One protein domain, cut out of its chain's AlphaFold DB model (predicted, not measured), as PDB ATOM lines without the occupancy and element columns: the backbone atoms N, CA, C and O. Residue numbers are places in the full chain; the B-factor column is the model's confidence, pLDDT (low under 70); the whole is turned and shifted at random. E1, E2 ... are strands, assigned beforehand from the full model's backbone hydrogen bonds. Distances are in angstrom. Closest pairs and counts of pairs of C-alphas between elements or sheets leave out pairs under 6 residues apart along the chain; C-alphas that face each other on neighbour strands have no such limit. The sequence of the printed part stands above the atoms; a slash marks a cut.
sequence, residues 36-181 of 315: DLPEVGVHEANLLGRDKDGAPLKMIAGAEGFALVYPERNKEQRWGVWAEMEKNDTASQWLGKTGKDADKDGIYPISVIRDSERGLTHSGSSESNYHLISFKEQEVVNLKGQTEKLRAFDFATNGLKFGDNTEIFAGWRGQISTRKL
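Overview. This is residues 36 to 181 of the 315 residues of an uncharacterized protein of Aeromonas sp. L_1B5_3 (UniProt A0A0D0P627). A small five-strand barrel of E1, E2, E7, E8 and E9, its strands mostly strongly bent and its ring closed by a short parallel pairing of E2 with E7, continues past E2 into a broad wing of four long strands, E3 to E6. The long link of residues 155 to 171 runs out over one face of the wing, over E5 and E6, and folds back to the barrel. The printed part has 146 residues with nine named strands, E1 to E9 in order along the chain, and no named helix. The class is all strand, and the sheet is mixed: E2 and E7 are parallel and its other neighbour pairs antiparallel. The whole is compact, with a radius of gyration of the C-alphas of 15.2 A and spans of 44 by 37 by 28 A.

Along the chain. E1, residues 41 to 49, begins with C-alpha 41 at (222.426, 193.970, 232.400) and is 24.9 A long. E2, residues 57 to 69, measures 22.6 A and bends by 108 degrees at residue 61. E3, residues 76 to 85, is 30.6 A long; E4, residues 90 to 99, 30.5 A; E5, residues 110 to 118, 27.0 A; and E6, residues 122 to 128, 20.3 A. E7, residues 134 to 141, bends by 74 degrees at residue 137, and E8, residues 147 to 154, by 69 degrees at residue 151. E9, residues 172 to 180, bends by 56 degrees at residue 175 and ends with C-alpha 180 at (226.414, 197.114, 237.139).

Arrangement. Round the closed ring, E1 and E2 form an antiparallel hairpin, with N 43 and O 67 at 2.8 A. On the other side of E2 from E1 lie E7, beside residues 57 to 58, and E3, beside residues 62 to 69. N 141 and O 57 of E7 and E2 are 2.8 A apart. E7 and E8 form a hairpin, with N 138 and O 150 at 2.8 A, and so do E8 and E9, with N 153 and O 176 at 2.8 A. E9 and E1 close the ring antiparallel, with N 44 and O 179 at 2.8 A. E1 to E6 make a meander, each strand the antiparallel neighbour of the one before, and E7 to E9 make another. Beyond the ring, backbone N and O atoms are within hydrogen-bond range across each pair of neighbour strands: N 66 and O 82 of E2 and E3 at 2.9 A, N 81 and O 94 of E3 and E4 at 2.9 A, N 95 and O 113 of E4 and E5 at 2.8 A, and N 114 and O 126 of E5 and E6 at 2.8 A. E6 and E7 are apart.

Size, cuts and confidence. The two C-alphas farthest apart are those of Lys 104 and Lys 144, at 47.6 A. The printed part has no cut. The link from E8 to E9, 17 residues, is long. The mean pLDDT of the printed part is 94.4, and no printed residue is under 70.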
ATOM      1  N   ASP A  36     226.490 205.874 223.740       93.69
ATOM      2  CA  ASP A  36     227.295 204.976 224.560       93.69
ATOM      3  C   ASP A  36     226.576 204.678 225.877       93.69
ATOM      4  O   ASP A  36     226.611 205.472 226.811       93.69
ATOM      5  N   LEU A  37     225.907 203.530 225.941       96.12
ATOM      6  CA  LEU A  37     225.165 203.088 227.120       96.12
ATOM      7  C   LEU A  37     226.052 202.317 228.120       96.12
ATOM      8  O   LEU A  37     227.107 201.780 227.753       96.12
ATOM      9  N   PRO A  38     225.616 202.203 229.395       96.00
ATOM     10  CA  PRO A  38     226.117 201.189 230.312       96.00
ATOM     11  C   PRO A  38     226.090 199.789 229.682       96.00
ATOM     12  O   PRO A  38     225.365 199.530 228.724       96.00
ATOM     13  N   GLU A  39     226.908 198.876 230.203       95.81
ATOM     14  CA  GLU A  39     226.906 197.500 229.705       95.81
ATOM     15  C   GLU A  39     225.519 196.860 229.885       95.81
ATOM     16  O   GLU A  39     224.826 197.150 230.860       95.81
ATOM     17  N   VAL A  40     225.131 195.967 228.974       97.62
ATOM     18  CA  VAL A  40     223.892 195.185 229.078       97.62
ATOM     19  C   VAL A  40     223.818 194.467 230.429       97.62
ATOM     20  O   VAL A  40     224.784 193.832 230.864       97.62
ATOM     21  N   GLY A  41     222.661 194.557 231.083       97.88
ATOM     22  CA  GLY A  41     222.426 193.970 232.400       97.88
ATOM     23  C   GLY A  41     221.629 194.876 233.328       97.88
ATOM     24  O   GLY A  41     221.141 195.935 232.930       97.88
ATOM     25  N   VAL A  42     221.513 194.431 234.578       97.94
ATOM     26  CA  VAL A  42     220.890 195.187 235.667       97.94
ATOM     27  C   VAL A  42     221.951 196.041 236.353       97.94
ATOM     28  O   VAL A  42     223.081 195.600 236.572       97.94
ATOM     29  N   HIS A  43     221.589 197.269 236.696       97.56
ATOM     30  CA  HIS A  43     222.434 198.222 237.400       97.56
ATOM     31  C   HIS A  43     221.688 198.766 238.610       97.56
ATOM     32  O   HIS A  43     220.488 199.002 238.545       97.56
ATOM     33  N   GLU A  44     222.412 199.013 239.690       95.94
ATOM     34  CA  GLU A  44     221.954 199.886 240.766       95.94
ATOM     35  C   GLU A  44     221.921 201.317 240.218       95.94
ATOM     36  O   GLU A  44     222.848 201.721 239.503       95.94
ATOM     37  N   ALA A  45     220.869 202.073 240.525       97.06
ATOM     38  CA  ALA A  45     220.712 203.460 240.112       97.06
ATOM     39  C   ALA A  45     220.564 204.355 241.344       97.06
ATOM     40  O   ALA A  45     219.852 204.015 242.280       97.06
ATOM     41  N   ASN A  46     221.244 205.500 241.357       96.62
ATOM     42  CA  ASN A  46     221.128 206.462 242.454       96.62
ATOM     43  C   ASN A  46     220.947 207.865 241.892       96.62
ATOM     44  O   ASN A  46     221.790 208.328 241.110       96.62
ATOM     45  N   LEU A  47     219.878 208.542 242.313       97.25
ATOM     46  CA  LEU A  47     219.646 209.935 241.958       97.25
ATOM     47  C   LEU A  47     220.746 210.813 242.546       97.25
ATOM     48  O   LEU A  47     221.176 210.629 243.688       97.25
ATOM     49  N   LEU A  48     221.203 211.773 241.744       96.75
ATOM     50  CA  LEU A  48     222.293 212.660 242.112       96.75
ATOM     51  C   LEU A  48     221.805 214.093 242.320       96.75
ATOM     52  O   LEU A  48     221.042 214.654 241.527       96.75
ATOM     53  N   GLY A  49     222.302 214.693 243.391       94.56
ATOM     54  CA  GLY A  49     222.155 216.104 243.702       94.56
ATOM     55  C   GLY A  49     223.510 216.794 243.811       94.56
ATOM     56  O   GLY A  49     224.569 216.187 243.647       94.56
ATOM     57  N   ARG A  50     223.470 218.090 244.109       91.75
ATOM     58  CA  ARG A  50     224.637 218.897 244.481       91.75
ATOM     59  C   ARG A  50     224.186 220.088 245.314       91.75
ATOM     60  O   ARG A  50     223.125 220.653 245.048       91.75
ATOM     61  N   ASP A  51     225.010 220.488 246.276       85.06
ATOM     62  CA  ASP A  51     224.684 221.588 247.196       85.06
ATOM     63  C   ASP A  51     224.595 222.937 246.462       85.06
ATOM     64  O   ASP A  51     223.802 223.807 246.812       85.06
ATOM     65  N   LYS A  52     225.425 223.111 245.429       83.81
ATOM     66  CA  LYS A  52     225.475 224.283 244.549       83.81
ATOM     67  C   LYS A  52     226.063 223.905 243.194       83.81
ATOM     68  O   LYS A  52     226.699 222.858 243.061       83.81
ATOM     69  N   ASP A  53     225.890 224.765 242.198       78.12
ATOM     70  CA  ASP A  53     226.508 224.552 240.891       78.12
ATOM     71  C   ASP A  53     228.038 224.503 240.996       78.12
ATOM     72  O   ASP A  53     228.663 225.270 241.733       78.12
ATOM     73  N   GLY A  54     228.632 223.533 240.300       78.25
ATOM     74  CA  GLY A  54     230.064 223.232 240.362       78.25
ATOM     75  C   GLY A  54     230.514 222.430 241.590       78.25
ATOM     76  O   GLY A  54     231.676 222.035 241.640       78.25
ATOM     77  N   ALA A  55     229.642 222.156 242.569       87.44
ATOM     78  CA  ALA A  55     229.959 221.192 243.624       87.44
ATOM     79  C   ALA A  55     229.935 219.749 243.077       87.44
ATOM     80  O   ALA A  55     229.215 219.486 242.106       87.44
ATOM     81  N   PRO A  56     230.674 218.810 243.705       90.19
ATOM     82  CA  PRO A  56     230.626 217.400 243.330       90.19
ATOM     83  C   PRO A  56     229.199 216.853 243.362       90.19
ATOM     84  O   PRO A  56     228.411 217.219 244.242       90.19
ATOM     85  N   LEU A  57     228.888 215.957 242.425       94.81
ATOM     86  CA  LEU A  57     227.639 215.203 242.451       94.81
ATOM     87  C   LEU A  57     227.620 214.300 243.686       94.81
ATOM     88  O   LEU A  57     228.644 213.724 244.056       94.81
ATOM     89  N   LYS A  58     226.461 214.166 244.325       96.06
ATOM     90  CA  LYS A  58     226.276 213.340 245.522       96.06
ATOM     91  C   LYS A  58     225.039 212.475 245.378       96.06
ATOM     92  O   LYS A  58     224.018 212.965 244.897       96.06
ATOM     93  N   MET A  59     225.119 211.225 245.821       95.81
ATOM     94  CA  MET A  59     223.943 210.363 245.935       95.81
ATOM     95  C   MET A  59     222.944 210.962 246.929       95.81
ATOM     96  O   MET A  59     223.331 211.442 247.996       95.81
ATOM     97  N   ILE A  60     221.664 210.935 246.570       94.38
ATOM     98  CA  ILE A  60     220.566 211.366 247.433       94.38
ATOM     99  C   ILE A  60     220.087 210.146 248.224       94.38
ATOM    100  O   ILE A  60     219.662 209.157 247.637       94.38
ATOM    101  N   ALA A  61     220.176 210.211 249.552       91.38
ATOM    102  CA  ALA A  61     219.738 209.125 250.426       91.38
ATOM    103  C   ALA A  61     218.220 208.900 250.326       91.38
ATOM    104  O   ALA A  61     217.457 209.869 250.393       91.38
ATOM    105  N   GLY A  62     217.790 207.639 250.219       89.31
ATOM    106  CA  GLY A  62     216.374 207.284 250.073       89.31
ATOM    107  C   GLY A  62     215.811 207.547 248.672       89.31
ATOM    108  O   GLY A  62     214.596 207.638 248.523       89.31
ATOM    109  N   ALA A  63     216.681 207.771 247.682       90.88
ATOM    110  CA  ALA A  63     216.346 207.976 246.272       90.88
ATOM    111  C   ALA A  63     217.098 206.965 245.388       90.88
ATOM    112  O   ALA A  63     217.703 207.311 244.362       90.88
ATOM    113  N   GLU A  64     217.148 205.726 245.861       91.38
ATOM    114  CA  GLU A  64     217.743 204.598 245.170       91.38
ATOM    115  C   GLU A  64     216.768 204.003 244.145       91.38
ATOM    116  O   GLU A  64     215.563 204.257 244.128       91.38
ATOM    117  N   GLY A  65     217.315 203.208 243.241       94.31
ATOM    118  CA  GLY A  65     216.556 202.556 242.197       94.31
ATOM    119  C   GLY A  65     217.411 201.560 241.438       94.31
ATOM    120  O   GLY A  65     218.494 201.152 241.873       94.31
ATOM    121  N   PHE A  66     216.952 201.196 240.252       96.06
ATOM    122  CA  PHE A  66     217.682 200.311 239.361       96.06
ATOM    123  C   PHE A  66     217.558 200.767 237.915       96.06
ATOM    124  O   PHE A  66     216.682 201.540 237.532       96.06
ATOM    125  N   ALA A  67     218.465 200.279 237.087       98.38
ATOM    126  CA  ALA A  67     218.402 200.438 235.652       98.38
ATOM    127  C   ALA A  67     218.574 199.087 234.970       98.38
ATOM    128  O   ALA A  67     219.282 198.204 235.453       98.38
ATOM    129  N   LEU A  68     217.943 198.938 233.815       98.69
ATOM    130  CA  LEU A  68     218.053 197.760 232.975       98.69
ATOM    131  C   LEU A  68     218.455 198.208 231.582       98.69
ATOM    132  O   LEU A  68     217.696 198.902 230.909       98.69
ATOM    133  N   VAL A  69     219.651 197.816 231.152       98.50
ATOM    134  CA  VAL A  69     220.105 198.028 229.777       98.50
ATOM    135  C   VAL A  69     219.890 196.738 229.006       98.50
ATOM    136  O   VAL A  69     220.521 195.718 229.297       98.50
ATOM    137  N   TYR A  70     218.995 196.786 228.024       98.38
ATOM    138  CA  TYR A  70     218.639 195.626 227.220       98.38
ATOM    139  C   TYR A  70     219.692 195.356 226.133       98.38
ATOM    140  O   TYR A  70     220.387 196.284 225.688       98.38
ATOM    141  N   PRO A  71     219.813 194.098 225.667       97.12
ATOM    142  CA  PRO A  71     220.551 193.793 224.450       97.12
ATOM    143  C   PRO A  71     219.993 194.565 223.253       97.12
ATOM    144  O   PRO A  71     218.797 194.851 223.175       97.12
ATOM    145  N   GLU A  72     220.867 194.879 222.302       95.31
ATOM    146  CA  GLU A  72     220.457 195.448 221.023       95.31
ATOM    147  C   GLU A  72     219.566 194.464 220.251       95.31
ATOM    148  O   GLU A  72     219.868 193.273 220.153       95.31
ATOM    149  N   ARG A  73     218.478 194.973 219.668       93.19
ATOM    150  CA  ARG A  73     217.573 194.205 218.814       93.19
ATOM    151  C   ARG A  73     217.015 195.104 217.720       93.19
ATOM    152  O   ARG A  73     216.643 196.240 217.977       93.19
ATOM    153  N   ASN A  74     216.922 194.587 216.495       90.50
ATOM    154  CA  ASN A  74     216.352 195.315 215.355       90.50
ATOM    155  C   ASN A  74     216.987 196.705 215.134       90.50
ATOM    156  O   ASN A  74     216.281 197.649 214.792       90.50
ATOM    157  N   LYS A  75     218.313 196.819 215.323       92.75
ATOM    158  CA  LYS A  75     219.080 198.075 215.194       92.75
ATOM    159  C   LYS A  75     218.663 199.168 216.185       92.75
ATOM    160  O   LYS A  75     218.931 200.347 215.965       92.75
ATOM    161  N   GLU A  76     218.025 198.784 217.281       95.19
ATOM    162  CA  GLU A  76     217.681 199.660 218.388       95.19
ATOM    163  C   GLU A  76     218.229 199.060 219.682       95.19
ATOM    164  O   GLU A  76     218.252 197.842 219.874       95.19
ATOM    165  N   GLN A  77     218.689 199.917 220.585       97.50
ATOM    166  CA  GLN A  77     218.979 199.520 221.953       97.50
ATOM    167  C   GLN A  77     218.087 200.302 222.904       97.50
ATOM    168  O   GLN A  77     217.904 201.512 222.759       97.50
ATOM    169  N   ARG A  78     217.534 199.589 223.881       98.25
ATOM    170  CA  ARG A  78     216.626 200.141 224.880       98.25
ATOM    171  C   ARG A  78     217.221 200.051 226.264       98.25
ATOM    172  O   ARG A  78     218.036 199.172 226.549       98.25
ATOM    173  N   TRP A  79     216.758 200.929 227.134       98.69
ATOM    174  CA  TRP A  79     217.030 200.849 228.556       98.69
ATOM    175  C   TRP A  79     215.883 201.465 229.349       98.69
ATOM    176  O   TRP A  79     215.093 202.248 228.821       98.69
ATOM    177  N   GLY A  80     215.802 201.101 230.619       98.62
ATOM    178  CA  GLY A  80     214.947 201.760 231.592       98.62
ATOM    179  C   GLY A  80     215.739 202.112 232.842       98.62
ATOM    180  O   GLY A  80     216.712 201.429 233.169       98.62
ATOM    181  N   VAL A  81     215.337 203.176 233.522       98.75
ATOM    182  CA  VAL A  81     215.757 203.506 234.886       98.75
ATOM    183  C   VAL A  81     214.489 203.690 235.702       98.75
ATOM    184  O   VAL A  81     213.610 204.416 235.255       98.75
ATOM    185  N   TRP A  82     214.399 203.065 236.867       98.38
ATOM    186  CA  TRP A  82     213.280 203.184 237.797       98.38
ATOM    187  C   TRP A  82     213.830 203.616 239.144       98.38
ATOM    188  O   TRP A  82     214.843 203.078 239.594       98.38
ATOM    189  N   ALA A  83     213.205 204.613 239.753       96.88
ATOM    190  CA  ALA A  83     213.598 205.114 241.057       96.88
ATOM    191  C   ALA A  83     212.375 205.508 241.869       96.88
ATOM    192  O   ALA A  83     211.412 206.064 241.334       96.88
ATOM    193  N   GLU A  84     212.465 205.259 243.165       92.38
ATOM    194  CA  GLU A  84     211.380 205.472 244.107       92.38
ATOM    195  C   GLU A  84     211.909 206.169 245.357       92.38
ATOM    196  O   GLU A  84     213.083 206.072 245.712       92.38
ATOM    197  N   MET A  85     211.035 206.924 246.012       89.56
ATOM    198  CA  MET A  85     211.304 207.540 247.304       89.56
ATOM    199  C   MET A  85     210.093 207.322 248.205       89.56
ATOM    200  O   MET A  85     209.120 208.079 248.144       89.56
ATOM    201  N   GLU A  86     210.190 206.318 249.079       79.88
ATOM    202  CA  GLU A  86     209.107 205.894 249.979       79.88
ATOM    203  C   GLU A  86     208.557 207.051 250.820       79.88
ATOM    204  O   GLU A  86     207.348 207.209 250.967       79.88
ATOM    205  N   LYS A  87     209.442 207.917 251.337       80.50
ATOM    206  CA  LYS A  87     209.069 209.008 252.253       80.50
ATOM    207  C   LYS A  87     207.968 209.920 251.699       80.50
ATOM    208  O   LYS A  87     207.196 210.471 252.481       80.50
ATOM    209  N   ASN A  88     207.930 210.100 250.382       80.25
ATOM    210  CA  ASN A  88     206.979 210.979 249.710       80.25
ATOM    211  C   ASN A  88     206.132 210.236 248.673       80.25
ATOM    212  O   ASN A  88     205.523 210.913 247.850       80.25
ATOM    213  N   ASP A  89     206.131 208.897 248.671       89.25
ATOM    214  CA  ASP A  89     205.373 208.078 247.715       89.25
ATOM    215  C   ASP A  89     205.583 208.543 246.259       89.25
ATOM    216  O   ASP A  89     204.643 208.816 245.515       89.25
ATOM    217  N   THR A  90     206.841 208.818 245.899       94.94
ATOM    218  CA  THR A  90     207.204 209.340 244.575       94.94
ATOM    219  C   THR A  90     207.947 208.273 243.797       94.94
ATOM    220  O   THR A  90     209.010 207.835 244.231       94.94
ATOM    221  N   ALA A  91     207.435 207.934 242.618       96.06
ATOM    222  CA  ALA A  91     208.049 206.988 241.701       96.06
ATOM    223  C   ALA A  91     208.340 207.660 240.357       96.06
ATOM    224  O   ALA A  91     207.688 208.628 239.946       96.06
ATOM    225  N   SER A  92     209.370 207.190 239.663       98.19
ATOM    226  CA  SER A  92     209.689 207.629 238.308       98.19
ATOM    227  C   SER A  92     210.327 206.524 237.493       98.19
ATOM    228  O   SER A  92     211.168 205.781 237.990       98.19
ATOM    229  N   GLN A  93     209.978 206.493 236.210       98.56
ATOM    230  CA  GLN A  93     210.633 205.674 235.203       98.56
ATOM    231  C   GLN A  93     211.149 206.546 234.054       98.56
ATOM    232  O   GLN A  93     210.441 207.431 233.575       98.56
ATOM    233  N   TRP A  94     212.372 206.284 233.594       98.69
ATOM    234  CA  TRP A  94     212.964 206.864 232.388       98.69
ATOM    235  C   TRP A  94     213.183 205.759 231.372       98.69
ATOM    236  O   TRP A  94     214.001 204.869 231.586       98.69
ATOM    237  N   LEU A  95     212.457 205.823 230.265       98.62
ATOM    238  CA  LEU A  95     212.443 204.810 229.223       98.62
ATOM    239  C   LEU A  95     213.154 205.355 227.999       98.62
ATOM    240  O   LEU A  95     212.687 206.303 227.368       98.62
ATOM    241  N   GLY A  96     214.301 204.768 227.692       98.25
ATOM    242  CA  GLY A  96     215.152 205.203 226.604       98.25
ATOM    243  C   GLY A  96     215.168 204.232 225.436       98.25
ATOM    244  O   GLY A  96     215.179 203.010 225.609       98.25
ATOM    245  N   LYS A  97     215.235 204.796 224.230       97.50
ATOM    246  CA  LYS A  97     215.518 204.081 222.986       97.50
ATOM    247  C   LYS A  97     216.534 204.850 222.159       97.50
ATOM    248  O   LYS A  97     216.474 206.077 222.071       97.50
ATOM    249  N   THR A  98     217.465 204.133 221.541       97.56
ATOM    250  CA  THR A  98     218.455 204.713 220.631       97.56
ATOM    251  C   THR A  98     218.656 203.832 219.406       97.56
ATOM    252  O   THR A  98     218.778 202.611 219.522       97.56
ATOM    253  N   GLY A  99     218.683 204.456 218.230       96.00
ATOM    254  CA  GLY A  99     218.990 203.784 216.974       96.00
ATOM    255  C   GLY A  99     220.487 203.532 216.813       96.00
ATOM    256  O   GLY A  99     221.328 204.303 217.276       96.00
ATOM    257  N   LYS A 100     220.815 202.440 216.127       91.69
ATOM    258  CA  LYS A 100     222.191 202.013 215.829       91.69
ATOM    259  C   LYS A 100     222.661 202.398 214.441       91.69
ATOM    260  O   LYS A 100     223.856 202.333 214.182       91.69
ATOM    261  N   ASP A 101     221.734 202.845 213.605       94.25
ATOM    262  CA  ASP A 101     222.014 203.452 212.316       94.25
ATOM    263  C   ASP A 101     221.726 204.951 212.386       94.25
ATOM    264  O   ASP A 101     220.795 205.397 213.065       94.25
ATOM    265  N   ALA A 102     222.521 205.722 211.651       94.19
ATOM    266  CA  ALA A 102     222.242 207.128 211.436       94.19
ATOM    267  C   ALA A 102     221.038 207.299 210.495       94.19
ATOM    268  O   ALA A 102     220.864 206.541 209.537       94.19
ATOM    269  N   ASP A 103     220.228 208.321 210.749       94.06
ATOM    270  CA  ASP A 103     219.185 208.762 209.833       94.06
ATOM    271  C   ASP A 103     219.772 209.425 208.571       94.06
ATOM    272  O   ASP A 103     220.989 209.545 208.388       94.06
ATOM    273  N   LYS A 104     218.886 209.884 207.681       94.62
ATOM    274  CA  LYS A 104     219.256 210.565 206.428       94.62
ATOM    275  C   LYS A 104     220.131 211.809 206.631       94.62
ATOM    276  O   LYS A 104     220.860 212.186 205.720       94.62
ATOM    277  N   ASP A 105     220.040 212.439 207.798       94.56
ATOM    278  CA  ASP A 105     220.771 213.652 208.132       94.56
ATOM    279  C   ASP A 105     222.094 213.317 208.828       94.56
ATOM    280  O   ASP A 105     222.858 214.230 209.134       94.56
ATOM    281  N   GLY A 106     222.396 212.029 209.050       94.69
ATOM    282  CA  GLY A 106     223.586 211.528 209.730       94.69
ATOM    283  C   GLY A 106     223.476 211.583 211.256       94.69
ATOM    284  O   GLY A 106     224.503 211.745 211.922       94.69
ATOM    285  N   ILE A 107     222.258 211.576 211.806       95.62
ATOM    286  CA  ILE A 107     221.977 211.652 213.244       95.62
ATOM    287  C   ILE A 107     221.525 210.281 213.745       95.62
ATOM    288  O   ILE A 107     220.645 209.661 213.161       95.62
ATOM    289  N   TYR A 108     222.092 209.812 214.852       96.62
ATOM    290  CA  TYR A 108     221.618 208.594 215.512       96.62
ATOM    291  C   TYR A 108     220.405 208.943 216.376       96.62
ATOM    292  O   TYR A 108     220.542 209.745 217.300       96.62
ATOM    293  N   PRO A 109     219.202 208.424 216.091       96.62
ATOM    294  CA  PRO A 109     218.007 208.841 216.808       96.62
ATOM    295  C   PRO A 109     218.049 208.380 218.267       96.62
ATOM    296  O   PRO A 109     218.544 207.298 218.592       96.62
ATOM    297  N   ILE A 110     217.495 209.210 219.145       97.12
ATOM    298  CA  ILE A 110     217.311 208.915 220.563       97.12
ATOM    299  C   ILE A 110     215.982 209.502 221.035       97.12
ATOM    300  O   ILE A 110     215.575 210.573 220.582       97.12
ATOM    301  N   SER A 111     215.310 208.803 221.939       97.50
ATOM    302  CA  SER A 111     214.180 209.334 222.696       97.50
ATOM    303  C   SER A 111     214.232 208.770 224.111       97.50
ATOM    304  O   SER A 111     214.525 207.589 224.306       97.50
ATOM    305  N   VAL A 112     213.992 209.641 225.083       98.44
ATOM    306  CA  VAL A 112     213.848 209.307 226.495       98.44
ATOM    307  C   VAL A 112     212.517 209.862 226.955       98.44
ATOM    308  O   VAL A 112     212.274 211.062 226.826       98.44
ATOM    309  N   ILE A 113     211.679 209.005 227.520       98.38
ATOM    310  CA  ILE A 113     210.409 209.378 228.136       98.38
ATOM    311  C   ILE A 113     210.567 209.218 229.640       98.38
ATOM    312  O   ILE A 113     210.914 208.136 230.104       98.38
ATOM    313  N   ARG A 114     210.302 210.277 230.404       98.25
ATOM    314  CA  ARG A 114     210.124 210.195 231.852       98.25
ATOM    315  C   ARG A 114     208.638 210.146 232.155       98.25
ATOM    316  O   ARG A 114     207.929 211.064 231.756       98.25
ATOM    317  N   ASP A 115     208.201 209.156 232.915       98.31
ATOM    318  CA  ASP A 115     206.920 209.173 233.615       98.31
ATOM    319  C   ASP A 115     207.198 209.253 235.118       98.31
ATOM    320  O   ASP A 115     208.048 208.527 235.628       98.31
ATOM    321  N   SER A 116     206.508 210.148 235.820       97.81
ATOM    322  CA  SER A 116     206.636 210.310 237.269       97.81
ATOM    323  C   SER A 116     205.275 210.452 237.916       97.81
ATOM    324  O   SER A 116     204.362 211.028 237.318       97.81
ATOM    325  N   GLU A 117     205.184 210.020 239.164       96.88
ATOM    326  CA  GLU A 117     204.003 210.180 240.002       96.88
ATOM    327  C   GLU A 117     204.371 210.483 241.453       96.88
ATOM    328  O   GLU A 117     205.496 210.227 241.884       96.88
ATOM    329  N   ARG A 118     203.421 211.072 242.179       95.19
ATOM    330  CA  ARG A 118     203.461 211.225 243.631       95.19
ATOM    331  C   ARG A 118     202.096 210.872 244.206       95.19
ATOM    332  O   ARG A 118     201.150 211.672 244.102       95.19
ATOM    333  N   GLY A 119     202.006 209.676 244.779       89.94
ATOM    334  CA  GLY A 119     200.746 209.000 245.053       89.94
ATOM    335  C   GLY A 119     199.777 209.121 243.876       89.94
ATOM    336  O   GLY A 119     200.172 209.161 242.713       89.94
ATOM    337  N   LEU A 120     198.489 209.286 244.177       87.56
ATOM    338  CA  LEU A 120     197.441 209.425 243.154       87.56
ATOM    339  C   LEU A 120     197.169 210.879 242.726       87.56
ATOM    340  O   LEU A 120     196.249 211.140 241.954       87.56
ATOM    341  N   THR A 121     197.916 211.847 243.264       86.12
ATOM    342  CA  THR A 121     197.563 213.279 243.164       86.12
ATOM    343  C   THR A 121     198.397 214.048 242.151       86.12
ATOM    344  O   THR A 121     197.891 214.989 241.542       86.12
ATOM    345  N   HIS A 122     199.652 213.650 241.942       91.38
ATOM    346  CA  HIS A 122     200.525 214.278 240.959       91.38
ATOM    347  C   HIS A 122     201.026 213.221 239.996       91.38
ATOM    348  O   HIS A 122     201.484 212.158 240.402       91.38
ATOM    349  N   SER A 123     200.978 213.535 238.712       95.25
ATOM    350  CA  SER A 123     201.608 212.734 237.674       95.25
ATOM    351  C   SER A 123     202.095 213.635 236.551       95.25
ATOM    352  O   SER A 123     201.642 214.771 236.386       95.25
ATOM    353  N   GLY A 124     203.066 213.153 235.787       94.19
ATOM    354  CA  GLY A 124     203.575 213.897 234.650       94.19
ATOM    355  C   GLY A 124     204.467 213.055 233.762       94.19
ATOM    356  O   GLY A 124     205.265 212.256 234.246       94.19
ATOM    357  N   SER A 125     204.362 213.303 232.459       96.69
ATOM    358  CA  SER A 125     205.209 212.690 231.444       96.69
ATOM    359  C   SER A 125     206.000 213.760 230.698       96.69
ATOM    360  O   SER A 125     205.505 214.868 230.486       96.69
ATOM    361  N   SER A 126     207.237 213.455 230.320       97.12
ATOM    362  CA  SER A 126     208.086 214.351 229.537       97.12
ATOM    363  C   SER A 126     208.998 213.559 228.616       97.12
ATOM    364  O   SER A 126     209.736 212.679 229.058       97.12
ATOM    365  N   GLU A 127     208.980 213.910 227.335       96.94
ATOM    366  CA  GLU A 127     209.841 213.312 226.324       96.94
ATOM    367  C   GLU A 127     210.972 214.270 225.935       96.94
ATOM    368  O   GLU A 127     210.776 215.480 225.807       96.94
ATOM    369  N   SER A 128     212.163 213.713 225.730       96.50
ATOM    370  CA  SER A 128     213.338 214.427 225.246       96.50
ATOM    371  C   SER A 128     214.084 213.587 224.218       96.50
ATOM    372  O   SER A 128     214.181 212.369 224.343       96.50
ATOM    373  N   ASN A 129     214.651 214.244 223.211       95.94
ATOM    374  CA  ASN A 129     215.523 213.650 222.197       95.94
ATOM    375  C   ASN A 129     216.955 214.205 222.286       95.94
ATOM    376  O   ASN A 129     217.646 214.331 221.275       95.94
ATOM    377  N   TYR A 130     217.373 214.605 223.487       94.19
ATOM    378  CA  TYR A 130     218.719 215.104 223.744       94.19
ATOM    379  C   TYR A 130     219.740 213.960 223.700       94.19
ATOM    380  O   TYR A 130     219.480 212.885 224.234       94.19
ATOM    381  N   HIS A 131     220.896 214.169 223.064       92.81
ATOM    382  CA  HIS A 131     221.883 213.106 222.814       92.81
ATOM    383  C   HIS A 131     222.966 213.037 223.878       92.81
ATOM    384  O   HIS A 131     223.480 211.959 224.171       92.81
ATOM    385  N   LEU A 132     223.332 214.182 224.456       92.81
ATOM    386  CA  LEU A 132     224.365 214.261 225.482       92.81
ATOM    387  C   LEU A 132     223.790 213.901 226.858       92.81
ATOM    388  O   LEU A 132     223.627 214.759 227.716       92.81
ATOM    389  N   ILE A 133     223.450 212.623 227.033       94.88
ATOM    390  CA  ILE A 133     222.755 212.136 228.232       94.88
ATOM    391  C   ILE A 133     223.467 210.981 228.935       94.88
ATOM    392  O   ILE A 133     222.962 210.516 229.946       94.88
ATOM    393  N   SER A 134     224.583 210.461 228.415       94.38
ATOM    394  CA  SER A 134     225.312 209.349 229.040       94.38
ATOM    395  C   SER A 134     226.801 209.650 229.146       94.38
ATOM    396  O   SER A 134     227.441 210.061 228.178       94.38
ATOM    397  N   PHE A 135     227.346 209.448 230.344       93.94
ATOM    398  CA  PHE A 135     228.700 209.835 230.719       93.94
ATOM    399  C   PHE A 135     229.426 208.649 231.357       93.94
ATOM    400  O   PHE A 135     228.910 208.006 232.273       93.94
ATOM    401  N   LYS A 136     230.644 208.353 230.876       90.06
ATOM    402  CA  LYS A 136     231.415 207.166 231.290       90.06
ATOM    403  C   LYS A 136     231.956 207.240 232.716       90.06
ATOM    404  O   LYS A 136     231.894 206.254 233.439       90.06
ATOM    405  N   GLU A 137     232.511 208.384 233.087       89.44
ATOM    406  CA  GLU A 137     233.135 208.593 234.389       89.44
ATOM    407  C   GLU A 137     232.702 209.953 234.920       89.44
ATOM    408  O   GLU A 137     233.085 210.991 234.382       89.44
ATOM    409  N   GLN A 138     231.879 209.942 235.958       93.12
ATOM    410  CA  GLN A 138     231.527 211.111 236.749       93.12
ATOM    411  C   GLN A 138     231.992 210.883 238.182       93.12
ATOM    412  O   GLN A 138     231.806 209.794 238.726       93.12
ATOM    413  N   GLU A 139     232.608 211.900 238.780       94.81
ATOM    414  CA  GLU A 139     232.947 211.875 240.200       94.81
ATOM    415  C   GLU A 139     231.676 212.075 241.024       94.81
ATOM    416  O   GLU A 139     231.003 213.104 240.926       94.81
ATOM    417  N   VAL A 140     231.348 211.068 241.828       96.06
ATOM    418  CA  VAL A 140     230.144 211.016 242.652       96.06
ATOM    419  C   VAL A 140     230.540 210.704 244.086       96.06
ATOM    420  O   VAL A 140     231.247 209.734 244.346       96.06
ATOM    421  N   VAL A 141     230.060 211.504 245.032       96.69
ATOM    422  CA  VAL A 141     230.147 211.200 246.462       96.69
ATOM    423  C   VAL A 141     229.024 210.228 246.815       96.69
ATOM    424  O   VAL A 141     227.843 210.547 246.659       96.69
ATOM    425  N   ASN A 142     229.390 209.036 247.273       94.62
ATOM    426  CA  ASN A 142     228.445 207.999 247.661       94.62
ATOM    427  C   ASN A 142     227.770 208.299 249.015       94.62
ATOM    428  O   ASN A 142     228.149 209.226 249.733       94.62
ATOM    429  N   LEU A 143     226.802 207.465 249.405       91.88
ATOM    430  CA  LEU A 143     226.084 207.593 250.683       91.88
ATOM    431  C   LEU A 143     226.984 207.459 251.930       91.88
ATOM    432  O   LEU A 143     226.590 207.854 253.022       91.88
ATOM    433  N   LYS A 144     228.206 206.930 251.780       93.19
ATOM    434  CA  LYS A 144     229.227 206.833 252.839       93.19
ATOM    435  C   LYS A 144     230.190 208.030 252.852       93.19
ATOM    436  O   LYS A 144     231.160 208.015 253.605       93.19
ATOM    437  N   GLY A 145     229.962 209.044 252.015       93.75
ATOM    438  CA  GLY A 145     230.822 210.223 251.896       93.75
ATOM    439  C   GLY A 145     232.121 209.992 251.114       93.75
ATOM    440  O   GLY A 145     233.019 210.827 251.172       93.75
ATOM    441  N   GLN A 146     232.247 208.873 250.399       95.31
ATOM    442  CA  GLN A 146     233.433 208.528 249.615       95.31
ATOM    443  C   GLN A 146     233.230 208.919 248.152       95.31
ATOM    444  O   GLN A 146     232.165 208.678 247.588       95.31
ATOM    445  N   THR A 147     234.258 209.485 247.525       96.12
ATOM    446  CA  THR A 147     234.228 209.797 246.093       96.12
ATOM    447  C   THR A 147     234.523 208.551 245.267       96.12
ATOM    448  O   THR A 147     235.518 207.863 245.493       96.12
ATOM    449  N   GLU A 148     233.683 208.298 244.272       95.12
ATOM    450  CA  GLU A 148     233.800 207.197 243.325       95.12
ATOM    451  C   GLU A 148     233.626 207.712 241.894       95.12
ATOM    452  O   GLU A 148     232.983 208.735 241.664       95.12
ATOM    453  N   LYS A 149     234.171 206.985 240.915       95.38
ATOM    454  CA  LYS A 149     233.895 207.233 239.499       95.38
ATOM    455  C   LYS A 149     232.818 206.277 239.021       95.38
ATOM    456  O   LYS A 149     233.038 205.068 239.005       95.38
ATOM    457  N   LEU A 150     231.676 206.819 238.622       95.44
ATOM    458  CA  LEU A 150     230.532 206.037 238.162       95.44
ATOM    459  C   LEU A 150     230.089 206.486 236.774       95.44
ATOM    460  O   LEU A 150     230.287 207.639 236.385       95.44
ATOM    461  N   ARG A 151     229.446 205.573 236.041       95.94
ATOM    462  CA  ARG A 151     228.658 205.958 234.869       95.94
ATOM    463  C   ARG A 151     227.451 206.757 235.335       95.94
ATOM    464  O   ARG A 151     226.882 206.445 236.380       95.94
ATOM    465  N   ALA A 152     227.036 207.745 234.557       96.31
ATOM    466  CA  ALA A 152     225.848 208.522 234.870       96.31
ATOM    467  C   ALA A 152     225.018 208.820 233.626       96.31
ATOM    468  O   ALA A 152     225.557 209.017 232.535       96.31
ATOM    469  N   PHE A 153     223.708 208.884 233.826       97.88
ATOM    470  CA  PHE A 153     222.787 209.519 232.905       97.88
ATOM    471  C   PHE A 153     222.528 210.967 233.322       97.88
ATOM    472  O   PHE A 153     222.569 211.266 234.514       97.88
ATOM    473  N   ASP A 154     222.231 211.839 232.360       96.75
ATOM    474  CA  ASP A 154     221.673 213.171 232.596       96.75
ATOM    475  C   ASP A 154     220.298 213.290 231.929       96.75
ATOM    476  O   ASP A 154     220.178 213.299 230.705       96.75
ATOM    477  N   PHE A 155     219.261 213.366 232.758       97.38
ATOM    478  CA  PHE A 155     217.865 213.514 232.362       97.38
ATOM    479  C   PHE A 155     217.299 214.892 232.722       97.38
ATOM    480  O   PHE A 155     216.081 215.050 232.827       97.38
ATOM    481  N   ALA A 156     218.141 215.917 232.903       94.69
ATOM    482  CA  ALA A 156     217.671 217.272 233.190       94.69
ATOM    483  C   ALA A 156     216.701 217.799 232.114       94.69
ATOM    484  O   ALA A 156     215.732 218.495 232.427       94.69
ATOM    485  N   THR A 157     216.898 217.402 230.852       94.31
ATOM    486  CA  THR A 157     216.027 217.766 229.723       94.31
ATOM    487  C   THR A 157     214.676 217.045 229.718       94.31
ATOM    488  O   THR A 157     213.787 217.459 228.978       94.31
ATOM    489  N   ASN A 158     214.484 216.016 230.551       93.56
ATOM    490  CA  ASN A 158     213.193 215.356 230.787       93.56
ATOM    491  C   ASN A 158     212.383 216.024 231.919       93.56
ATOM    492  O   ASN A 158     211.366 215.495 232.373       93.56
ATOM    493  N   GLY A 159     212.823 217.190 232.394       94.31
ATOM    494  CA  GLY A 159     212.139 217.967 233.420       94.31
ATOM    495  C   GLY A 159     212.342 217.424 234.836       94.31
ATOM    496  O   GLY A 159     212.360 216.219 235.077       94.31
ATOM    497  N   LEU A 160     212.466 218.352 235.785       95.62
ATOM    498  CA  LEU A 160     212.787 218.077 237.193       95.62
ATOM    499  C   LEU A 160     211.603 218.320 238.143       95.62
ATOM    500  O   LEU A 160     211.734 218.184 239.360       95.62
ATOM    501  N   LYS A 161     210.462 218.744 237.595       96.12
ATOM    502  CA  LYS A 161     209.305 219.228 238.346       96.12
ATOM    503  C   LYS A 161     207.999 218.689 237.774       96.12
ATOM    504  O   LYS A 161     207.915 218.417 236.575       96.12
ATOM    505  N   PHE A 162     206.989 218.582 238.629       95.31
ATOM    506  CA  PHE A 162     205.602 218.384 238.224       95.31
ATOM    507  C   PHE A 162     205.003 219.678 237.648       95.31
ATOM    508  O   PHE A 162     205.606 220.754 237.712       95.31
ATOM    509  N   GLY A 163     203.807 219.573 237.058       90.94
ATOM    510  CA  GLY A 163     203.114 220.704 236.426       90.94
ATOM    511  C   GLY A 163     202.740 221.835 237.392       90.94
ATOM    512  O   GLY A 163     202.616 222.982 236.974       90.94
ATOM    513  N   ASP A 164     202.636 221.535 238.686       91.25
ATOM    514  CA  ASP A 164     202.430 222.501 239.770       91.25
ATOM    515  C   ASP A 164     203.737 223.171 240.248       91.25
ATOM    516  O   ASP A 164     203.746 223.894 241.244       91.25
ATOM    517  N   ASN A 165     204.847 222.945 239.531       92.44
ATOM    518  CA  ASN A 165     206.184 223.467 239.809       92.44
ATOM    519  C   ASN A 165     206.844 222.907 241.090       92.44
ATOM    520  O   ASN A 165     207.901 223.410 241.501       92.44
ATOM    521  N   THR A 166     206.285 221.851 241.692       93.44
ATOM    522  CA  THR A 166     206.957 221.099 242.762       93.44
ATOM    523  C   THR A 166     208.045 220.195 242.187       93.44
ATOM    524  O   THR A 166     207.907 219.652 241.092       93.44
ATOM    525  N   GLU A 167     209.170 220.053 242.890       94.25
ATOM    526  CA  GLU A 167     210.250 219.141 242.479       94.25
ATOM    527  C   GLU A 167     209.748 217.698 242.480       94.25
ATOM    528  O   GLU A 167     208.999 217.330 243.381       94.25
ATOM    529  N   ILE A 168     210.160 216.883 241.501       95.69
ATOM    530  CA  ILE A 168     209.824 215.450 241.479       95.69
ATOM    531  C   ILE A 168     210.522 214.771 242.660       95.69
ATOM    532  O   ILE A 168     209.862 214.283 243.574       95.69
ATOM    533  N   PHE A 169     211.851 214.862 242.699       94.88
ATOM    534  CA  PHE A 169     212.670 214.448 243.835       94.88
ATOM    535  C   PHE A 169     213.408 215.663 244.389       94.88
ATOM    536  O   PHE A 169     214.070 216.385 243.640       94.88
ATOM    537  N   ALA A 170     213.295 215.888 245.697       91.75
ATOM    538  CA  ALA A 170     213.900 217.047 246.339       91.75
ATOM    539  C   ALA A 170     215.427 217.046 246.158       91.75
ATOM    540  O   ALA A 170     216.097 216.067 246.486       91.75
ATOM    541  N   GLY A 171     215.980 218.142 245.634       91.06
ATOM    542  CA  GLY A 171     217.427 218.295 245.426       91.06
ATOM    543  C   GLY A 171     218.027 217.502 244.254       91.06
ATOM    544  O   GLY A 171     219.225 217.641 243.987       91.06
ATOM    545  N   TRP A 172     217.224 216.722 243.524       95.19
ATOM    546  CA  TRP A 172     217.660 216.044 242.303       95.19
ATOM    547  C   TRP A 172     217.853 217.042 241.158       95.19
ATOM    548  O   TRP A 172     217.049 217.955 240.954       95.19
ATOM    549  N   ARG A 173     218.943 216.886 240.402       91.69
ATOM    550  CA  ARG A 173     219.338 217.830 239.337       91.69
ATOM    551  C   ARG A 173     219.311 217.237 237.928       91.69
ATOM    552  O   ARG A 173     219.782 217.881 236.995       91.69
ATOM    553  N   GLY A 174     218.730 216.050 237.771       95.06
ATOM    554  CA  GLY A 174     218.602 215.361 236.485       95.06
ATOM    555  C   GLY A 174     219.550 214.182 236.335       95.06
ATOM    556  O   GLY A 174     219.256 213.261 235.579       95.06
ATOM    557  N   GLN A 175     220.658 214.160 237.077       96.94
ATOM    558  CA  GLN A 175     221.660 213.114 236.929       96.94
ATOM    559  C   GLN A 175     221.322 211.874 237.760       96.94
ATOM    560  O   GLN A 175     220.808 211.970 238.876       96.94
ATOM    561  N   ILE A 176     221.631 210.699 237.215       98.12
ATOM    562  CA  ILE A 176     221.466 209.404 237.882       98.12
ATOM    563  C   ILE A 176     222.737 208.592 237.657       98.12
ATOM    564  O   ILE A 176     223.100 208.318 236.515       98.12
ATOM    565  N   SER A 177     223.427 208.206 238.731       97.50
ATOM    566  CA  SER A 177     224.576 207.295 238.626       97.50
ATOM    567  C   SER A 177     224.115 205.854 238.458       97.50
ATOM    568  O   SER A 177     223.049 205.484 238.945       97.50
ATOM    569  N   THR A 178     224.936 205.040 237.799       96.94
ATOM    570  CA  THR A 178     224.678 203.616 237.581       96.94
ATOM    571  C   THR A 178     225.896 202.768 237.925       96.94
ATOM    572  O   THR A 178     227.041 203.158 237.668       96.94
ATOM    573  N   ARG A 179     225.648 201.585 238.495       95.50
ATOM    574  CA  ARG A 179     226.661 200.561 238.775       95.50
ATOM    575  C   ARG A 179     226.120 199.191 238.404       95.50
ATOM    576  O   ARG A 179     225.098 198.777 238.938       95.50
ATOM    577  N   LYS A 180     226.833 198.458 237.549       95.31
ATOM    578  CA  LYS A 180     226.414 197.114 237.139       95.31
ATOM    579  C   LYS A 180     226.348 196.179 238.347       95.31
ATOM    580  O   LYS A 180     227.303 196.102 239.121       95.31
ATOM    581  N   LEU A 181     225.241 195.457 238.472       94.94
ATOM    582  CA  LEU A 181     225.069 194.402 239.461       94.94
ATOM    583  C   LEU A 181     225.500 193.056 238.878       94.94
ATOM    584  O   LEU A 181     225.393 192.807 237.675       94.94
TER     585      LEU A 181